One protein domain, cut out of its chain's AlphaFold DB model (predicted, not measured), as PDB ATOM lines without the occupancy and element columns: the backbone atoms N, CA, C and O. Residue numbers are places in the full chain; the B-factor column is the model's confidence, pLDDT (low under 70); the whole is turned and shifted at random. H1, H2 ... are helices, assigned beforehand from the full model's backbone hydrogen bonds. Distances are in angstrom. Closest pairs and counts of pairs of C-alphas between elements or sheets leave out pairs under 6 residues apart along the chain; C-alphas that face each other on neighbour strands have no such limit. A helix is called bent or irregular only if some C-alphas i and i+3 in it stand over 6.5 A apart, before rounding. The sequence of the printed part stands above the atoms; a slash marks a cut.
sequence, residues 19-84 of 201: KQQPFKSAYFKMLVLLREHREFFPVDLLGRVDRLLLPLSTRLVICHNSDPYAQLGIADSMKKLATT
ATOM      1  N   LYS A  19     645.990 428.233 440.543       85.50
ATOM      2  CA  LYS A  19     645.430 428.797 441.784       85.50
ATOM      3  C   LYS A  19     644.530 430.016 441.552       85.50
ATOM      4  O   LYS A  19     643.652 430.294 442.358       85.50
ATOM      5  N   GLN A  20     644.752 430.758 440.467       83.06
ATOM      6  CA  GLN A  20     644.023 431.986 440.140       83.06
ATOM      7  C   GLN A  20     642.927 431.786 439.084       83.06
ATOM      8  O   GLN A  20     642.119 432.686 438.841       83.06
ATOM      9  N   GLN A  21     642.869 430.606 438.465       81.19
ATOM     10  CA  GLN A  21     641.822 430.234 437.523       81.19
ATOM     11  C   GLN A  21     640.390 430.412 438.073       81.19
ATOM     12  O   GLN A  21     639.571 430.955 437.325       81.19
ATOM     13  N   PRO A  22     640.056 430.056 439.337       85.81
ATOM     14  CA  PRO A  22     638.694 430.253 439.844       85.81
ATOM     15  C   PRO A  22     638.295 431.732 439.902       85.81
ATOM     16  O   PRO A  22     637.189 432.081 439.502       85.81
ATOM     17  N   PHE A  23     639.209 432.621 440.296       87.38
ATOM     18  CA  PHE A  23     638.948 434.065 440.331       87.38
ATOM     19  C   PHE A  23     638.770 434.645 438.930       87.38
ATOM     20  O   PHE A  23     637.885 435.466 438.703       87.38
ATOM     21  N   LYS A  24     639.570 434.174 437.965       85.12
ATOM     22  CA  LYS A  24     639.409 434.545 436.557       85.12
ATOM     23  C   LYS A  24     638.042 434.098 436.024       85.12
ATOM     24  O   LYS A  24     637.360 434.892 435.385       85.12
ATOM     25  N   SER A  25     637.625 432.862 436.309       83.88
ATOM     26  CA  SER A  25     636.293 432.356 435.938       83.88
ATOM     27  C   SER A  25     635.177 433.192 436.571       83.88
ATOM     28  O   SER A  25     634.296 433.660 435.853       83.88
ATOM     29  N   ALA A  26     635.245 433.452 437.881       88.69
ATOM     30  CA  ALA A  26     634.258 434.259 438.597       88.69
ATOM     31  C   ALA A  26     634.143 435.682 438.027       88.69
ATOM     32  O   ALA A  26     633.037 436.162 437.786       88.69
ATOM     33  N   TYR A  27     635.276 436.321 437.726       89.12
ATOM     34  CA  TYR A  27     635.315 437.633 437.081       89.12
ATOM     35  C   TYR A  27     634.587 437.631 435.732       89.12
ATOM     36  O   TYR A  27     633.736 438.484 435.487       89.12
ATOM     37  N   PHE A  28     634.866 436.654 434.864       85.88
ATOM     38  CA  PHE A  28     634.198 436.585 433.563       85.88
ATOM     39  C   PHE A  28     632.715 436.236 433.671       85.88
ATOM     40  O   PHE A  28     631.919 436.822 432.941       85.88
ATOM     41  N   LYS A  29     632.322 435.360 434.601       87.25
ATOM     42  CA  LYS A  29     630.906 435.088 434.901       87.25
ATOM     43  C   LYS A  29     630.174 436.363 435.314       87.25
ATOM     44  O   LYS A  29     629.120 436.664 434.763       87.25
ATOM     45  N   MET A  30     630.768 437.148 436.211       90.00
ATOM     46  CA  MET A  30     630.214 438.432 436.643       90.00
ATOM     47  C   MET A  30     630.053 439.404 435.468       90.00
ATOM     48  O   MET A  30     629.003 440.023 435.338       90.00
ATOM     49  N   LEU A  31     631.053 439.520 434.588       88.81
ATOM     50  CA  LEU A  31     630.950 440.378 433.403       88.81
ATOM     51  C   LEU A  31     629.849 439.927 432.435       88.81
ATOM     52  O   LEU A  31     629.200 440.769 431.819       88.81
ATOM     53  N   VAL A  32     629.639 438.618 432.280       86.56
ATOM     54  CA  VAL A  32     628.561 438.083 431.437       86.56
ATOM     55  C   VAL A  32     627.197 438.453 432.016       86.56
ATOM     56  O   VAL A  32     626.378 439.001 431.284       86.56
ATOM     57  N   LEU A  33     626.994 438.276 433.325       88.50
ATOM     58  CA  LEU A  33     625.766 438.701 434.010       88.50
ATOM     59  C   LEU A  33     625.532 440.212 433.877       88.50
ATOM     60  O   LEU A  33     624.435 440.653 433.549       88.50
ATOM     61  N   LEU A  34     626.581 441.020 434.055       89.94
ATOM     62  CA  LEU A  34     626.521 442.474 433.864       89.94
ATOM     63  C   LEU A  34     626.071 442.860 432.450       89.94
ATOM     64  O   LEU A  34     625.385 443.863 432.271       89.94
ATOM     65  N   ARG A  35     626.455 442.070 431.445       86.94
ATOM     66  CA  ARG A  35     626.040 442.277 430.057       86.94
ATOM     67  C   ARG A  35     624.595 441.855 429.813       86.94
ATOM     68  O   ARG A  35     623.907 442.555 429.079       86.94
ATOM     69  N   GLU A  36     624.156 440.743 430.397       88.50
ATOM     70  CA  GLU A  36     622.764 440.273 430.311       88.50
ATOM     71  C   GLU A  36     621.798 441.278 430.946       88.50
ATOM     72  O   GLU A  36     620.753 441.573 430.381       88.50
ATOM     73  N   HIS A  37     622.193 441.885 432.065       87.69
ATOM     74  CA  HIS A  37     621.377 442.867 432.777       87.69
ATOM     75  C   HIS A  37     621.660 444.322 432.382       87.69
ATOM     76  O   HIS A  37     621.271 445.238 433.104       87.69
ATOM     77  N   ARG A  38     622.321 444.568 431.242       89.25
ATOM     78  CA  ARG A  38     622.719 445.919 430.805       89.25
ATOM     79  C   ARG A  38     621.537 446.890 430.722       89.25
ATOM     80  O   ARG A  38     621.701 448.064 431.030       89.25
ATOM     81  N   GLU A  39     620.367 446.395 430.336       88.12
ATOM     82  CA  GLU A  39     619.145 447.190 430.152       88.12
ATOM     83  C   GLU A  39     618.545 447.703 431.469       88.12
ATOM     84  O   GLU A  39     617.799 448.675 431.462       88.12
ATOM     85  N   PHE A  40     618.909 447.105 432.607       92.38
ATOM     86  CA  PHE A  40     618.436 447.529 433.928       92.38
ATOM     87  C   PHE A  40     619.266 448.670 434.532       92.38
ATOM     88  O   PHE A  40     618.920 449.184 435.595       92.38
ATOM     89  N   PHE A  41     620.374 449.066 433.895       91.19
ATOM     90  CA  PHE A  41     621.223 450.138 434.404       91.19
ATOM     91  C   PHE A  41     620.753 451.512 433.910       91.19
ATOM     92  O   PHE A  41     620.403 451.660 432.738       91.19
ATOM     93  N   PRO A  42     620.806 452.547 434.768       93.88
ATOM     94  CA  PRO A  42     620.504 453.911 434.356       93.88
ATOM     95  C   PRO A  42     621.512 454.399 433.310       93.88
ATOM     96  O   PRO A  42     622.679 453.989 433.304       93.88
ATOM     97  N   VAL A  43     621.070 455.319 432.450       92.50
ATOM     98  CA  VAL A  43     621.843 455.819 431.299       92.50
ATOM     99  C   VAL A  43     623.203 456.388 431.718       92.50
ATOM    100  O   VAL A  43     624.208 456.136 431.051       92.50
ATOM    101  N   ASP A  44     623.272 457.036 432.881       93.75
ATOM    102  CA  ASP A  44     624.502 457.610 433.445       93.75
ATOM    103  C   ASP A  44     625.580 456.557 433.756       93.75
ATOM    104  O   ASP A  44     626.782 456.841 433.752       93.75
ATOM    105  N   LEU A  45     625.167 455.312 434.019       91.50
ATOM    106  CA  LEU A  45     626.066 454.199 434.320       91.50
ATOM    107  C   LEU A  45     626.390 453.342 433.096       91.50
ATOM    108  O   LEU A  45     627.412 452.651 433.119       91.50
ATOM    109  N   LEU A  46     625.606 453.416 432.014       90.56
ATOM    110  CA  LEU A  46     625.832 452.614 430.804       90.56
ATOM    111  C   LEU A  46     627.238 452.818 430.232       90.56
ATOM    112  O   LEU A  46     627.916 451.844 429.917       90.56
ATOM    113  N   GLY A  47     627.738 454.057 430.207       90.19
ATOM    114  CA  GLY A  47     629.101 454.338 429.744       90.19
ATOM    115  C   GLY A  47     630.189 453.663 430.592       90.19
ATOM    116  O   GLY A  47     631.240 453.280 430.074       90.19
ATOM    117  N   ARG A  48     629.950 453.473 431.897       90.81
ATOM    118  CA  ARG A  48     630.864 452.742 432.792       90.81
ATOM    119  C   ARG A  48     630.734 451.235 432.607       90.81
ATOM    120  O   ARG A  48     631.755 450.549 432.571       90.81
ATOM    121  N   VAL A  49     629.508 450.736 432.458       90.44
ATOM    122  CA  VAL A  49     629.230 449.324 432.166       90.44
ATOM    123  C   VAL A  49     629.888 448.924 430.846       90.44
ATOM    124  O   VAL A  49     630.620 447.942 430.808       90.44
ATOM    125  N   ASP A  50     629.769 449.731 429.795       88.44
ATOM    126  CA  ASP A  50     630.385 449.452 428.494       88.44
ATOM    127  C   ASP A  50     631.914 449.369 428.573       88.44
ATOM    128  O   ASP A  50     632.530 448.490 427.964       88.44
ATOM    129  N   ARG A  51     632.539 450.223 429.395       88.56
ATOM    130  CA  ARG A  51     633.979 450.140 429.677       88.56
ATOM    131  C   ARG A  51     634.342 448.881 430.464       88.56
ATOM    132  O   ARG A  51     635.364 448.267 430.177       88.56
ATOM    133  N   LEU A  52     633.521 448.462 431.428       88.62
ATOM    134  CA  LEU A  52     633.728 447.210 432.170       88.62
ATOM    135  C   LEU A  52     633.560 445.971 431.287       88.62
ATOM    136  O   LEU A  52     634.197 444.953 431.542       88.62
ATOM    137  N   LEU A  53     632.742 446.068 430.238       87.81
ATOM    138  CA  LEU A  53     632.503 445.012 429.256       87.81
ATOM    139  C   LEU A  53     633.520 445.007 428.102       87.81
ATOM    140  O   LEU A  53     633.481 444.095 427.273       87.81
ATOM    141  N   LEU A  54     634.471 445.954 428.063       83.00
ATOM    142  CA  LEU A  54     635.580 445.968 427.096       83.00
ATOM    143  C   LEU A  54     636.353 444.646 427.018       83.00
ATOM    144  O   LEU A  54     636.627 444.200 425.901       83.00
ATOM    145  N   PRO A  55     636.687 443.978 428.143       76.88
ATOM    146  CA  PRO A  55     637.284 442.656 428.099       76.88
ATOM    147  C   PRO A  55     636.428 441.727 427.244       76.88
ATOM    148  O   PRO A  55     636.932 441.192 426.274       76.88
ATOM    149  N   LEU A  56     635.113 441.658 427.461       75.25
ATOM    150  CA  LEU A  56     634.219 440.813 426.665       75.25
ATOM    151  C   LEU A  56     634.036 441.260 425.206       75.25
ATOM    152  O   LEU A  56     633.530 440.465 424.413       75.25
ATOM    153  N   SER A  57     634.411 442.477 424.800       68.56
ATOM    154  CA  SER A  57     634.156 443.012 423.451       68.56
ATOM    155  C   SER A  57     635.316 442.833 422.459       68.56
ATOM    156  O   SER A  57     635.104 442.965 421.252       68.56
ATOM    157  N   THR A  58     636.516 442.456 422.920       64.19
ATOM    158  CA  THR A  58     637.712 442.345 422.063       64.19
ATOM    159  C   THR A  58     637.505 441.382 420.889       64.19
ATOM    160  O   THR A  58     637.154 440.229 421.108       64.19
ATOM    161  N   ARG A  59     637.779 441.809 419.650       56.38
ATOM    162  CA  ARG A  59     637.603 441.001 418.418       56.38
ATOM    163  C   ARG A  59     638.840 440.196 418.005       56.38
ATOM    164  O   ARG A  59     638.901 439.683 416.894       56.38
ATOM    165  N   LEU A  60     639.844 440.122 418.870       54.19
ATOM    166  CA  LEU A  60     641.103 439.455 418.562       54.19
ATOM    167  C   LEU A  60     640.932 437.937 418.696       54.19
ATOM    168  O   LEU A  60     640.554 437.457 419.766       54.19
ATOM    169  N   VAL A  61     641.202 437.225 417.602       55.50
ATOM    170  CA  VAL A  61     640.982 435.784 417.430       55.50
ATOM    171  C   VAL A  61     642.313 435.051 417.582       55.50
ATOM    172  O   VAL A  61     643.255 435.354 416.855       55.50
ATOM    173  N   ILE A  62     642.402 434.099 418.516       55.34
ATOM    174  CA  ILE A  62     643.545 433.179 418.628       55.34
ATOM    175  C   ILE A  62     643.025 431.747 418.535       55.34
ATOM    176  O   ILE A  62     642.190 431.330 419.335       55.34
ATOM    177  N   CYS A  63     643.539 430.994 417.567       54.28
ATOM    178  CA  CYS A  63     643.212 429.585 417.379       54.28
ATOM    179  C   CYS A  63     644.002 428.736 418.366       54.28
ATOM    180  O   CYS A  63     645.232 428.795 418.393       54.28
ATOM    181  N   HIS A  64     643.297 427.931 419.151       57.78
ATOM    182  CA  HIS A  64     643.883 426.917 420.014       57.78
ATOM    183  C   HIS A  64     643.022 425.653 419.962       57.78
ATOM    184  O   HIS A  64     641.816 425.736 419.746       57.78
ATOM    185  N   ASN A  65     643.629 424.489 420.198       60.72
ATOM    186  CA  ASN A  65     642.960 423.183 420.132       60.72
ATOM    187  C   ASN A  65     642.004 422.916 421.313       60.72
ATOM    188  O   ASN A  65     641.433 421.836 421.412       60.72
ATOM    189  N   SER A  66     641.846 423.873 422.231       64.81
ATOM    190  CA  SER A  66     640.985 423.763 423.411       64.81
ATOM    191  C   SER A  66     640.082 424.985 423.509       64.81
ATOM    192  O   SER A  66     640.554 426.102 423.298       64.81
ATOM    193  N   ASP A  67     638.815 424.784 423.877       68.56
ATOM    194  CA  ASP A  67     637.861 425.876 424.063       68.56
ATOM    195  C   ASP A  67     638.144 426.648 425.377       68.56
ATOM    196  O   ASP A  67     637.892 426.125 426.470       68.56
ATOM    197  N   PRO A  68     638.653 427.896 425.322       68.19
ATOM    198  CA  PRO A  68     638.861 428.730 426.502       68.19
ATOM    199  C   PRO A  68     637.576 429.029 427.286       68.19
ATOM    200  O   PRO A  68     637.649 429.247 428.497       68.19
ATOM    201  N   TYR A  69     636.399 429.053 426.650       71.44
ATOM    202  CA  TYR A  69     635.145 429.319 427.358       71.44
ATOM    203  C   TYR A  69     634.671 428.105 428.157       71.44
ATOM    204  O   TYR A  69     634.131 428.280 429.253       71.44
ATOM    205  N   ALA A  70     634.918 426.892 427.655       74.06
ATOM    206  CA  ALA A  70     634.696 425.660 428.408       74.06
ATOM    207  C   ALA A  70     635.594 425.616 429.654       74.06
ATOM    208  O   ALA A  70     635.115 425.349 430.753       74.06
ATOM    209  N   GLN A  71     636.866 426.007 429.523       73.31
ATOM    210  CA  GLN A  71     637.805 426.082 430.651       73.31
ATOM    211  C   GLN A  71     637.393 427.108 431.728       73.31
ATOM    212  O   GLN A  71     637.762 426.979 432.899       73.31
ATOM    213  N   LEU A  72     636.643 428.141 431.338       68.12
ATOM    214  CA  LEU A  72     636.112 429.163 432.241       68.12
ATOM    215  C   LEU A  72     634.687 428.853 432.728       68.12
ATOM    216  O   LEU A  72     634.182 429.582 433.585       68.12
ATOM    217  N   GLY A  73     634.054 427.787 432.225       74.00
ATOM    218  CA  GLY A  73     632.685 427.406 432.571       74.00
ATOM    219  C   GLY A  73     631.640 428.439 432.142       74.00
ATOM    220  O   GLY A  73     630.670 428.656 432.862       74.00
ATOM    221  N   ILE A  74     631.877 429.130 431.022       71.31
ATOM    222  CA  ILE A  74     631.004 430.190 430.472       71.31
ATOM    223  C   ILE A  74     630.618 429.936 429.009       71.31
ATOM    224  O   ILE A  74     630.039 430.808 428.360       71.31
ATOM    225  N   ALA A  75     630.945 428.758 428.473       73.19
ATOM    226  CA  ALA A  75     630.661 428.393 427.087       73.19
ATOM    227  C   ALA A  75     629.170 428.532 426.750       73.19
ATOM    228  O   ALA A  75     628.825 429.137 425.737       73.19
ATOM    229  N   ASP A  76     628.284 428.049 427.619       71.94
ATOM    230  CA  ASP A  76     626.845 428.063 427.345       71.94
ATOM    231  C   ASP A  76     626.240 429.467 427.436       71.94
ATOM    232  O   ASP A  76     625.408 429.831 426.605       71.94
ATOM    233  N   SER A  77     626.718 430.307 428.359       69.62
ATOM    234  CA  SER A  77     626.307 431.715 428.435       69.62
ATOM    235  C   SER A  77     626.750 432.500 427.197       69.62
ATOM    236  O   SER A  77     625.997 433.297 426.645       69.62
ATOM    237  N   MET A  78     627.955 432.229 426.690       71.25
ATOM    238  CA  MET A  78     628.455 432.869 425.472       71.25
ATOM    239  C   MET A  78     627.711 432.414 424.211       71.25
ATOM    240  O   MET A  78     627.491 433.236 423.321       71.25
ATOM    241  N   LYS A  79     627.283 431.144 424.144       68.75
ATOM    242  CA  LYS A  79     626.417 430.639 423.065       68.75
ATOM    243  C   LYS A  79     625.062 431.345 423.066       68.75
ATOM    244  O   LYS A  79     624.652 431.819 422.014       68.75
ATOM    245  N   LYS A  80     624.420 431.493 424.234       63.44
ATOM    246  CA  LYS A  80     623.158 432.245 424.379       63.44
ATOM    247  C   LYS A  80     623.296 433.696 423.905       63.44
ATOM    248  O   LYS A  80     622.422 434.202 423.209       63.44
ATOM    249  N   LEU A  81     624.425 434.340 424.211       59.66
ATOM    250  CA  LEU A  81     624.700 435.708 423.766       59.66
ATOM    251  C   LEU A  81     624.963 435.845 422.262       59.66
ATOM    252  O   LEU A  81     624.642 436.886 421.685       59.66
ATOM    253  N   ALA A  82     625.579 434.846 421.625       58.19
ATOM    254  CA  ALA A  82     625.823 434.877 420.185       58.19
ATOM    255  C   ALA A  82     624.502 434.897 419.398       58.19
ATOM    256  O   ALA A  82     624.404 435.597 418.387       58.19
ATOM    257  N   THR A  83     623.473 434.214 419.908       53.03
ATOM    258  CA  THR A  83     622.131 434.172 419.315       53.03
ATOM    259  C   THR A  83     621.457 435.548 419.304       53.03
ATOM    260  O   THR A  83     620.858 435.917 418.299       53.03
ATOM    261  N   THR A  84     621.634 436.364 420.350       48.22
ATOM    262  CA  THR A  84     621.081 437.734 420.419       48.22
ATOM    263  C   THR A  84     621.783 438.717 419.475       48.22
ATOM    264  O   THR A  84     621.185 439.692 419.034       48.22
TER     265      THR A  84
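What this domain is: This is residues 19 to 84 of the 201 residues of an uncharacterized protein of Scleroderma citrinum Foug A (UniProt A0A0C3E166). Three helices are loosely gathered, their centres in a triangle: the chain turns after the long helix H1, H2 folds back with Leu 52 near Leu 31 of H1, and H5 runs the same way as H1 with Ser 77 near Val 32 of H1, while H2 and H5 stay apart. Residues 57 to 66, of which residue 57 belongs to the short helix H3, stick out as a loop on the way to the short helix H4. The printed part has 66 residues with five named helices, H1 to H5 in chain order, and no named strand; its class is all helix. It is only just compact, close to loose, with a radius of gyration of the C-alphas of 13.0 A and spans of 41 by 29 by 20 A.

Where its parts are: H1, residues 19 to 36, begins at C-alpha 19 (645.430, 428.797, 441.784) and is 27.9 A long; it is irregular, with C-alphas 19 and 22 7.2 A apart. H2, residues 43 to 52, is 14.7 A long and only just irregular, with C-alphas 44 and 47 6.7 A apart. H3 is residues 54 to 57, 4.9 A, and H4 residues 68 to 71, 5.0 A. H5, residues 75 to 84, is 14.9 A long and ends at C-alpha 84 (621.081, 437.734, 420.419).

How they stand to each other: H1 and H2 are close but not clearly touching, closest at the C-alphas of Leu 31 and Leu 52, 7.5 A, at a shallow tilt of 32 degrees, opposite ways. H3 is likewise close to H1 but not clearly touching, with the closest C-alphas, Leu 31 and Leu 56, 7.5 A apart. H2 and H3 meet only through their link. H4 is only just apart from H1, at 8.3 A, and close to H5 but not clearly touching, closest at the C-alphas of Tyr 69 and Ala 75, 4.6 A. H1 and H5 are close but not clearly touching, closest at the C-alphas of Val 32 and Ser 77, 7.4 A, at a shallow tilt of 21 degrees, the same way. O i to N i+4 pairs are within hydrogen-bond range in 13 of 14 cases in H1, 4 of 6 in H2 and 5 of 6 in H5; H3 and H4 are too short for such a pair.

The domain as a whole: The C-alphas of Asp 44 and Asn 65, the two farthest apart, are 41.3 A apart. The printed part has no cut and no long link. Mean pLDDT of the printed part is 77.7; it is under 70 at residues 57 to 68, 72, 77 and 79 to 84.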